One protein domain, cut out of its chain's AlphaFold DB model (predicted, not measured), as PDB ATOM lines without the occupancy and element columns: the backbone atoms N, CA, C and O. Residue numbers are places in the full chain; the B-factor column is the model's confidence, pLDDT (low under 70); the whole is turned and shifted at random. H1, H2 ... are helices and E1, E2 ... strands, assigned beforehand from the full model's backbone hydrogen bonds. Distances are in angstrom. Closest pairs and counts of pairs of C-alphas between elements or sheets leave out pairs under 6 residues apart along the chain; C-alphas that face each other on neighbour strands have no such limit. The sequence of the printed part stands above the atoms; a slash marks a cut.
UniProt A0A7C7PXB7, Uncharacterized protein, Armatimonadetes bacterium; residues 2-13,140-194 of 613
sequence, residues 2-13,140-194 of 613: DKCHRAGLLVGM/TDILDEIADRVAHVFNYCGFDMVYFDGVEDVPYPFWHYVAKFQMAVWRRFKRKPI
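What this domain is: This is residues 2 to 13 and 140 to 194 of the 613 residues of an uncharacterized protein of Armatimonadetes bacterium (UniProt A0A7C7PXB7). Two long helices, H2 and H3, pack together in a slanting V, with strand E1 beyond them and little H1 near one end of a rod. The 67 printed residues hold H1, H2, E1 and H3 in that order, mostly helix, spanning 44 by 21 by 15 A. The whole is only just loose, close to compact, with a radius of gyration of the C-alphas of 13.5 A.

Where its parts are: H2, residues 142 to 157, is 22.5 A long and begins at C-alpha 142 (-29.839, -7.138, 33.275). H3, residues 174 to 188, is 21.9 A long and ends at C-alpha 188 (-35.195, 3.782, 24.985). E1 is residues 161 to 165; H1 is residues 2 to 6.

How they stand to each other: H2 and H3 touch at a steep tilt of 45 degrees, the same way; their closest C-alphas, Ala 147 and Val 185, are 4.6 A apart. E1 pairs with no named strand, but residues 12 to 13 pair parallel with 161 to 162. Every O i to N i+4 pair is within hydrogen-bond range in H1 and H2, 9 of 11 in H3. H1 is apart from E1 and H3.

The domain as a whole: Residues 14 to 139 are not printed, a 24.6 A gap between C-alphas 13 and 140. Residues 171 to 176, of which 174 to 176 belong to H3, stand free. No printed residue is under 70 in pLDDT.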
ATOM      1  N   ASP A   2     -38.105  -2.031   5.340       89.12
ATOM      2  CA  ASP A   2     -38.302  -1.009   4.299       89.12
ATOM      3  C   ASP A   2     -39.175  -1.452   3.118       89.12
ATOM      4  O   ASP A   2     -39.917  -0.654   2.557       89.12
ATOM      5  N   LYS A   3     -39.116  -2.733   2.727       93.12
ATOM      6  CA  LYS A   3     -40.011  -3.285   1.694       93.12
ATOM      7  C   LYS A   3     -41.486  -3.216   2.115       93.12
ATOM      8  O   LYS A   3     -42.327  -2.939   1.270       93.12
ATOM      9  N   CYS A   4     -41.790  -3.454   3.393       93.00
ATOM     10  CA  CYS A   4     -43.138  -3.341   3.952       93.00
ATOM     11  C   CYS A   4     -43.581  -1.876   3.999       93.00
ATOM     12  O   CYS A   4     -44.644  -1.552   3.479       93.00
ATOM     13  N   HIS A   5     -42.732  -0.981   4.515       92.88
ATOM     14  CA  HIS A   5     -43.046   0.451   4.592       92.88
ATOM     15  C   HIS A   5     -43.248   1.089   3.217       92.88
ATOM     16  O   HIS A   5     -44.215   1.818   3.024       92.88
ATOM     17  N   ARG A   6     -42.415   0.756   2.218       95.44
ATOM     18  CA  ARG A   6     -42.620   1.201   0.824       95.44
ATOM     19  C   ARG A   6     -43.925   0.695   0.213       95.44
ATOM     20  O   ARG A   6     -44.439   1.322  -0.704       95.44
ATOM     21  N   ALA A   7     -44.457  -0.420   0.710       94.88
ATOM     22  CA  ALA A   7     -45.764  -0.938   0.321       94.88
ATOM     23  C   ALA A   7     -46.926  -0.314   1.125       94.88
ATOM     24  O   ALA A   7     -48.067  -0.736   0.958       94.88
ATOM     25  N   GLY A   8     -46.653   0.661   2.002       93.94
ATOM     26  CA  GLY A   8     -47.652   1.305   2.860       93.94
ATOM     27  C   GLY A   8     -48.070   0.472   4.076       93.94
ATOM     28  O   GLY A   8     -49.083   0.780   4.698       93.94
ATOM     29  N   LEU A   9     -47.325  -0.586   4.416       92.50
ATOM     30  CA  LEU A   9     -47.601  -1.433   5.577       92.50
ATOM     31  C   LEU A   9     -46.789  -0.964   6.785       92.50
ATOM     32  O   LEU A   9     -45.563  -0.864   6.704       92.50
ATOM     33  N   LEU A  10     -47.470  -0.752   7.909       94.12
ATOM     34  CA  LEU A  10     -46.836  -0.569   9.214       94.12
ATOM     35  C   LEU A  10     -46.418  -1.930   9.775       94.12
ATOM     36  O   LEU A  10     -47.106  -2.931   9.553       94.12
ATOM     37  N   VAL A  11     -45.309  -1.976  10.510       94.56
ATOM     38  CA  VAL A  11     -44.788  -3.235  11.063       94.56
ATOM     39  C   VAL A  11     -44.629  -3.146  12.574       94.56
ATOM     40  O   VAL A  11     -44.071  -2.183  13.089       94.56
ATOM     41  N   GLY A  12     -45.101  -4.167  13.288       94.44
ATOM     42  CA  GLY A  12     -44.982  -4.270  14.739       94.44
ATOM     43  C   GLY A  12     -43.958  -5.296  15.208       94.44
ATOM     44  O   GLY A  12     -43.663  -6.263  14.507       94.44
ATOM     45  N   MET A  13     -43.466  -5.089  16.426       95.25
ATOM     46  CA  MET A  13     -42.667  -6.042  17.187       95.25
ATOM     47  C   MET A  13     -43.506  -6.670  18.293       95.25
ATOM     48  O   MET A  13     -44.175  -5.970  19.049       95.25
ATOM     49  N   THR A 140     -31.799  -6.108  39.000       96.81
ATOM     50  CA  THR A 140     -30.409  -6.009  38.550       96.81
ATOM     51  C   THR A 140     -30.281  -5.203  37.252       96.81
ATOM     52  O   THR A 140     -31.267  -4.843  36.602       96.81
ATOM     53  N   ASP A 141     -29.043  -4.938  36.840       97.00
ATOM     54  CA  ASP A 141     -28.711  -4.237  35.594       97.00
ATOM     55  C   ASP A 141     -29.032  -5.042  34.315       97.00
ATOM     56  O   ASP A 141     -29.046  -4.472  33.222       97.00
ATOM     57  N   ILE A 142     -29.392  -6.332  34.426       96.56
ATOM     58  CA  ILE A 142     -29.839  -7.138  33.275       96.56
ATOM     59  C   ILE A 142     -31.103  -6.558  32.629       96.56
ATOM     60  O   ILE A 142     -31.316  -6.708  31.424       96.56
ATOM     61  N   LEU A 143     -31.939  -5.863  33.412       96.31
ATOM     62  CA  LEU A 143     -33.115  -5.169  32.898       96.31
ATOM     63  C   LEU A 143     -32.713  -4.119  31.860       96.31
ATOM     64  O   LEU A 143     -33.310  -4.062  30.785       96.31
ATOM     65  N   ASP A 144     -31.724  -3.288  32.181       97.50
ATOM     66  CA  ASP A 144     -31.277  -2.219  31.297       97.50
ATOM     67  C   ASP A 144     -30.604  -2.791  30.047       97.50
ATOM     68  O   ASP A 144     -30.919  -2.354  28.940       97.50
ATOM     69  N   GLU A 145     -29.798  -3.842  30.202       97.31
ATOM     70  CA  GLU A 145     -29.160  -4.564  29.098       97.31
ATOM     71  C   GLU A 145     -30.191  -5.163  28.121       97.31
ATOM     72  O   GLU A 145     -30.110  -4.967  26.903       97.31
ATOM     73  N   ILE A 146     -31.208  -5.863  28.636       95.94
ATOM     74  CA  ILE A 146     -32.297  -6.416  27.819       95.94
ATOM     75  C   ILE A 146     -33.114  -5.290  27.188       95.94
ATOM     76  O   ILE A 146     -33.446  -5.367  26.002       95.94
ATOM     77  N   ALA A 147     -33.420  -4.230  27.938       97.31
ATOM     78  CA  ALA A 147     -34.180  -3.102  27.421       97.31
ATOM     79  C   ALA A 147     -33.440  -2.382  26.286       97.31
ATOM     80  O   ALA A 147     -34.071  -2.016  25.292       97.31
ATOM     81  N   ASP A 148     -32.117  -2.236  26.382       97.94
ATOM     82  CA  ASP A 148     -31.268  -1.694  25.321       97.94
ATOM     83  C   ASP A 148     -31.268  -2.590  24.083       97.94
ATOM     84  O   ASP A 148     -31.429  -2.085  22.972       97.94
ATOM     85  N   ARG A 149     -31.177  -3.916  24.241       96.25
ATOM     86  CA  ARG A 149     -31.252  -4.860  23.108       96.25
ATOM     87  C   ARG A 149     -32.608  -4.815  22.409       96.25
ATOM     88  O   ARG A 149     -32.667  -4.708  21.183       96.25
ATOM     89  N   VAL A 150     -33.700  -4.844  23.172       96.69
ATOM     90  CA  VAL A 150     -35.068  -4.752  22.635       96.69
ATOM     91  C   VAL A 150     -35.266  -3.420  21.908       96.69
ATOM     92  O   VAL A 150     -35.750  -3.391  20.774       96.69
ATOM     93  N   ALA A 151     -34.848  -2.310  22.519       97.81
ATOM     94  CA  ALA A 151     -34.941  -0.994  21.902       97.81
ATOM     95  C   ALA A 151     -34.029  -0.853  20.681       97.81
ATOM     96  O   ALA A 151     -34.424  -0.213  19.707       97.81
ATOM     97  N   HIS A 152     -32.842  -1.461  20.685       97.94
ATOM     98  CA  HIS A 152     -31.951  -1.488  19.531       97.94
ATOM     99  C   HIS A 152     -32.637  -2.144  18.335       97.94
ATOM    100  O   HIS A 152     -32.723  -1.518  17.280       97.94
ATOM    101  N   VAL A 153     -33.206  -3.343  18.510       96.75
ATOM    102  CA  VAL A 153     -33.961  -4.036  17.453       96.75
ATOM    103  C   VAL A 153     -35.134  -3.182  16.977       96.75
ATOM    104  O   VAL A 153     -35.331  -3.031  15.772       96.75
ATOM    105  N   PHE A 154     -35.878  -2.571  17.904       97.50
ATOM    106  CA  PHE A 154     -37.008  -1.714  17.560       97.50
ATOM    107  C   PHE A 154     -36.607  -0.510  16.707       97.50
ATOM    108  O   PHE A 154     -37.184  -0.265  15.644       97.50
ATOM    109  N   ASN A 155     -35.590   0.217  17.163       97.19
ATOM    110  CA  ASN A 155     -35.095   1.423  16.517       97.19
ATOM    111  C   ASN A 155     -34.423   1.107  15.174       97.19
ATOM    112  O   ASN A 155     -34.636   1.837  14.212       97.19
ATOM    113  N   TYR A 156     -33.641   0.025  15.100       96.38
ATOM    114  CA  TYR A 156     -32.938  -0.399  13.888       96.38
ATOM    115  C   TYR A 156     -33.910  -0.856  12.797       96.38
ATOM    116  O   TYR A 156     -33.794  -0.449  11.646       96.38
ATOM    117  N   CYS A 157     -34.905  -1.670  13.160       94.88
ATOM    118  CA  CYS A 157     -35.918  -2.150  12.220       94.88
ATOM    119  C   CYS A 157     -36.965  -1.085  11.863       94.88
ATOM    120  O   CYS A 157     -37.726  -1.286  10.917       94.88
ATOM    121  N   GLY A 158     -37.034   0.016  12.616       94.19
ATOM    122  CA  GLY A 158     -38.001   1.086  12.399       94.19
ATOM    123  C   GLY A 158     -39.447   0.664  12.666       94.19
ATOM    124  O   GLY A 158     -40.340   1.119  11.956       94.19
ATOM    125  N   PHE A 159     -39.702  -0.193  13.658       96.94
ATOM    126  CA  PHE A 159     -41.059  -0.671  13.956       96.94
ATOM    127  C   PHE A 159     -42.018   0.457  14.368       96.94
ATOM    128  O   PHE A 159     -41.630   1.440  14.995       96.94
ATOM    129  N   ASP A 160     -43.289   0.293  14.009       96.44
ATOM    130  CA  ASP A 160     -44.407   1.214  14.245       96.44
ATOM    131  C   ASP A 160     -45.282   0.802  15.428       96.44
ATOM    132  O   ASP A 160     -46.074   1.601  15.926       96.44
ATOM    133  N   MET A 161     -45.168  -0.451  15.858       95.94
ATOM    134  CA  MET A 161     -45.961  -1.031  16.932       95.94
ATOM    135  C   MET A 161     -45.077  -1.865  17.858       95.94
ATOM    136  O   MET A 161     -44.136  -2.516  17.402       95.94
ATOM    137  N   VAL A 162     -45.416  -1.891  19.146       96.19
ATOM    138  CA  VAL A 162     -44.883  -2.853  20.115       96.19
ATOM    139  C   VAL A 162     -46.027  -3.559  20.843       96.19
ATOM    140  O   VAL A 162     -47.021  -2.928  21.212       96.19
ATOM    141  N   TYR A 163     -45.874  -4.864  21.048       94.50
ATOM    142  CA  TYR A 163     -46.719  -5.672  21.918       94.50
ATOM    143  C   TYR A 163     -45.871  -6.303  23.027       94.50
ATOM    144  O   TYR A 163     -45.000  -7.123  22.737       94.50
ATOM    145  N   PHE A 164     -46.119  -5.907  24.276       94.31
ATOM    146  CA  PHE A 164     -45.486  -6.444  25.482       94.31
ATOM    147  C   PHE A 164     -46.227  -7.696  25.967       94.31
ATOM    148  O   PHE A 164     -47.235  -7.587  26.668       94.31
ATOM    149  N   ASP A 165     -45.735  -8.873  25.587       90.44
ATOM    150  CA  ASP A 165     -46.348 -10.158  25.930       90.44
ATOM    151  C   ASP A 165     -45.706 -10.816  27.155       90.44
ATOM    152  O   ASP A 165     -44.541 -10.564  27.491       90.44
ATOM    153  N   GLY A 166     -46.488 -11.657  27.830       85.44
ATOM    154  CA  GLY A 166     -46.130 -12.393  29.035       85.44
ATOM    155  C   GLY A 166     -45.782 -11.498  30.224       85.44
ATOM    156  O   GLY A 166     -45.179 -11.947  31.188       85.44
ATOM    157  N   VAL A 167     -46.091 -10.207  30.203       85.62
ATOM    158  CA  VAL A 167     -45.697  -9.316  31.304       85.62
ATOM    159  C   VAL A 167     -46.365  -9.707  32.644       85.62
ATOM    160  O   VAL A 167     -46.065  -9.125  33.679       85.62
ATOM    161  N   GLU A 168     -47.264 -10.700  32.644       81.50
ATOM    162  CA  GLU A 168     -48.065 -11.152  33.791       81.50
ATOM    163  C   GLU A 168     -47.314 -12.172  34.617       81.50
ATOM    164  O   GLU A 168     -47.572 -12.304  35.809       81.50
ATOM    165  N   ASP A 169     -46.336 -12.826  34.001       84.19
ATOM    166  CA  ASP A 169     -45.468 -13.801  34.638       84.19
ATOM    167  C   ASP A 169     -44.213 -13.093  35.156       84.19
ATOM    168  O   ASP A 169     -43.100 -13.287  34.662       84.19
ATOM    169  N   VAL A 170     -44.427 -12.220  36.142       87.75
ATOM    170  CA  VAL A 170     -43.383 -11.538  36.917       87.75
ATOM    171  C   VAL A 170     -43.610 -11.748  38.417       87.75
ATOM    172  O   VAL A 170     -44.725 -12.073  38.830       87.75
ATOM    173  N   PRO A 171     -42.590 -11.553  39.266       85.69
ATOM    174  CA  PRO A 171     -42.759 -11.630  40.714       85.69
ATOM    175  C   PRO A 171     -43.767 -10.606  41.260       85.69
ATOM    176  O   PRO A 171     -44.039  -9.567  40.650       85.69
ATOM    177  N   TYR A 172     -44.295 -10.869  42.459       86.31
ATOM    178  CA  TYR A 172     -45.030  -9.851  43.209       86.31
ATOM    179  C   TYR A 172     -44.068  -8.774  43.751       86.31
ATOM    180  O   TYR A 172     -42.970  -9.116  44.177       86.31
ATOM    181  N   PRO A 173     -44.489  -7.496  43.824       92.06
ATOM    182  CA  PRO A 173     -45.809  -6.996  43.448       92.06
ATOM    183  C   PRO A 173     -45.924  -6.678  41.945       92.06
ATOM    184  O   PRO A 173     -45.160  -5.877  41.406       92.06
ATOM    185  N   PHE A 174     -46.957  -7.218  41.282       88.94
ATOM    186  CA  PHE A 174     -47.162  -7.072  39.831       88.94
ATOM    187  C   PHE A 174     -47.141  -5.620  39.340       88.94
ATOM    188  O   PHE A 174     -46.528  -5.320  38.322       88.94
ATOM    189  N   TRP A 175     -47.778  -4.693  40.065       90.75
ATOM    190  CA  TRP A 175     -47.850  -3.288  39.644       90.75
ATOM    191  C   TRP A 175     -46.468  -2.651  39.443       90.75
ATOM    192  O   TRP A 175     -46.332  -1.741  38.626       90.75
ATOM    193  N   HIS A 176     -45.454  -3.134  40.169       93.50
ATOM    194  CA  HIS A 176     -44.093  -2.629  40.110       93.50
ATOM    195  C   HIS A 176     -43.328  -3.232  38.930       93.50
ATOM    196  O   HIS A 176     -42.927  -2.500  38.027       93.50
ATOM    197  N   TYR A 177     -43.161  -4.556  38.900       94.12
ATOM    198  CA  TYR A 177     -42.281  -5.224  37.932       94.12
ATOM    199  C   TYR A 177     -42.778  -5.131  36.488       94.12
ATOM    200  O   TYR A 177     -41.980  -4.964  35.564       94.12
ATOM    201  N   VAL A 178     -44.097  -5.115  36.299       93.88
ATOM    202  CA  VAL A 178     -44.733  -4.888  34.993       93.88
ATOM    203  C   VAL A 178     -44.366  -3.520  34.451       93.88
ATOM    204  O   VAL A 178     -43.866  -3.386  33.332       93.88
ATOM    205  N   ALA A 179     -44.591  -2.492  35.275       94.69
ATOM    206  CA  ALA A 179     -44.267  -1.126  34.920       94.69
ATOM    207  C   ALA A 179     -42.766  -0.962  34.683       94.69
ATOM    208  O   ALA A 179     -42.370  -0.278  33.741       94.69
ATOM    209  N   LYS A 180     -41.938  -1.608  35.509       95.38
ATOM    210  CA  LYS A 180     -40.482  -1.507  35.456       95.38
ATOM    211  C   LYS A 180     -39.943  -1.940  34.095       95.38
ATOM    212  O   LYS A 180     -39.266  -1.148  33.442       95.38
ATOM    213  N   PHE A 181     -40.316  -3.134  33.624       95.44
ATOM    214  CA  PHE A 181     -39.876  -3.626  32.315       95.44
ATOM    215  C   PHE A 181     -40.416  -2.765  31.167       95.44
ATOM    216  O   PHE A 181     -39.648  -2.274  30.336       95.44
ATOM    217  N   GLN A 182     -41.733  -2.528  31.140       95.94
ATOM    218  CA  GLN A 182     -42.386  -1.760  30.073       95.94
ATOM    219  C   GLN A 182     -41.782  -0.354  29.935       95.94
ATOM    220  O   GLN A 182     -41.487   0.092  28.826       95.94
ATOM    221  N   MET A 183     -41.537   0.335  31.053       96.69
ATOM    222  CA  MET A 183     -40.978   1.690  31.056       96.69
ATOM    223  C   MET A 183     -39.489   1.722  30.717       96.69
ATOM    224  O   MET A 183     -39.059   2.651  30.028       96.69
ATOM    225  N   ALA A 184     -38.710   0.728  31.157       97.06
ATOM    226  CA  ALA A 184     -37.295   0.617  30.808       97.06
ATOM    227  C   ALA A 184     -37.107   0.520  29.289       97.06
ATOM    228  O   ALA A 184     -36.270   1.230  28.730       97.06
ATOM    229  N   VAL A 185     -37.930  -0.291  28.618       97.25
ATOM    230  CA  VAL A 185     -37.933  -0.423  27.155       97.25
ATOM    231  C   VAL A 185     -38.490   0.843  26.493       97.25
ATOM    232  O   VAL A 185     -37.844   1.430  25.623       97.25
ATOM    233  N   TRP A 186     -39.664   1.316  26.926       97.19
ATOM    234  CA  TRP A 186     -40.346   2.472  26.333       97.19
ATOM    235  C   TRP A 186     -39.469   3.725  26.278       97.19
ATOM    236  O   TRP A 186     -39.454   4.438  25.267       97.19
ATOM    237  N   ARG A 187     -38.721   4.012  27.351       97.50
ATOM    238  CA  ARG A 187     -37.838   5.186  27.441       97.50
ATOM    239  C   ARG A 187     -36.735   5.174  26.379       97.50
ATOM    240  O   ARG A 187     -36.366   6.243  25.905       97.50
ATOM    241  N   ARG A 188     -36.293   3.992  25.947       98.25
ATOM    242  CA  ARG A 188     -35.195   3.782  24.985       98.25
ATOM    243  C   ARG A 188     -35.630   3.784  23.518       98.25
ATOM    244  O   ARG A 188     -34.793   3.840  22.614       98.25
ATOM    245  N   PHE A 189     -36.933   3.752  23.239       97.75
ATOM    246  CA  PHE A 189     -37.424   3.946  21.876       97.75
ATOM    247  C   PHE A 189     -37.172   5.383  21.409       97.75
ATOM    248  O   PHE A 189     -37.698   6.332  22.003       97.75
ATOM    249  N   LYS A 190     -36.398   5.528  20.323       97.19
ATOM    250  CA  LYS A 190     -36.078   6.815  19.682       97.19
ATOM    251  C   LYS A 190     -37.315   7.424  19.028       97.19
ATOM    252  O   LYS A 190     -37.553   8.619  19.150       97.19
ATOM    253  N   ARG A 191     -38.124   6.584  18.378       94.62
ATOM    254  CA  ARG A 191     -39.458   6.927  17.878       94.62
ATOM    255  C   ARG A 191     -40.488   6.171  18.699       94.62
ATOM    256  O   ARG A 191     -40.379   4.957  18.831       94.62
ATOM    257  N   LYS A 192     -41.483   6.869  19.248       95.12
ATOM    258  CA  LYS A 192     -42.560   6.193  19.979       95.12
ATOM    259  C   LYS A 192     -43.453   5.420  18.998       95.12
ATOM    260  O   LYS A 192     -43.749   5.952  17.925       95.12
ATOM    261  N   PRO A 193     -43.834   4.172  19.321       95.38
ATOM    262  CA  PRO A 193     -44.731   3.392  18.482       95.38
ATOM    263  C   PRO A 193     -46.084   4.099  18.358       95.38
ATOM    264  O   PRO A 193     -46.572   4.713  19.304       95.38
ATOM    265  N   ILE A 194     -46.696   3.966  17.187       93.81
ATOM    266  CA  ILE A 194     -48.065   4.406  16.913       93.81
ATOM    267  C   ILE A 194     -49.045   3.540  17.709       93.81
ATOM    268  O   ILE A 194     -50.030   4.045  18.243       93.81
TER     269      ILE A 194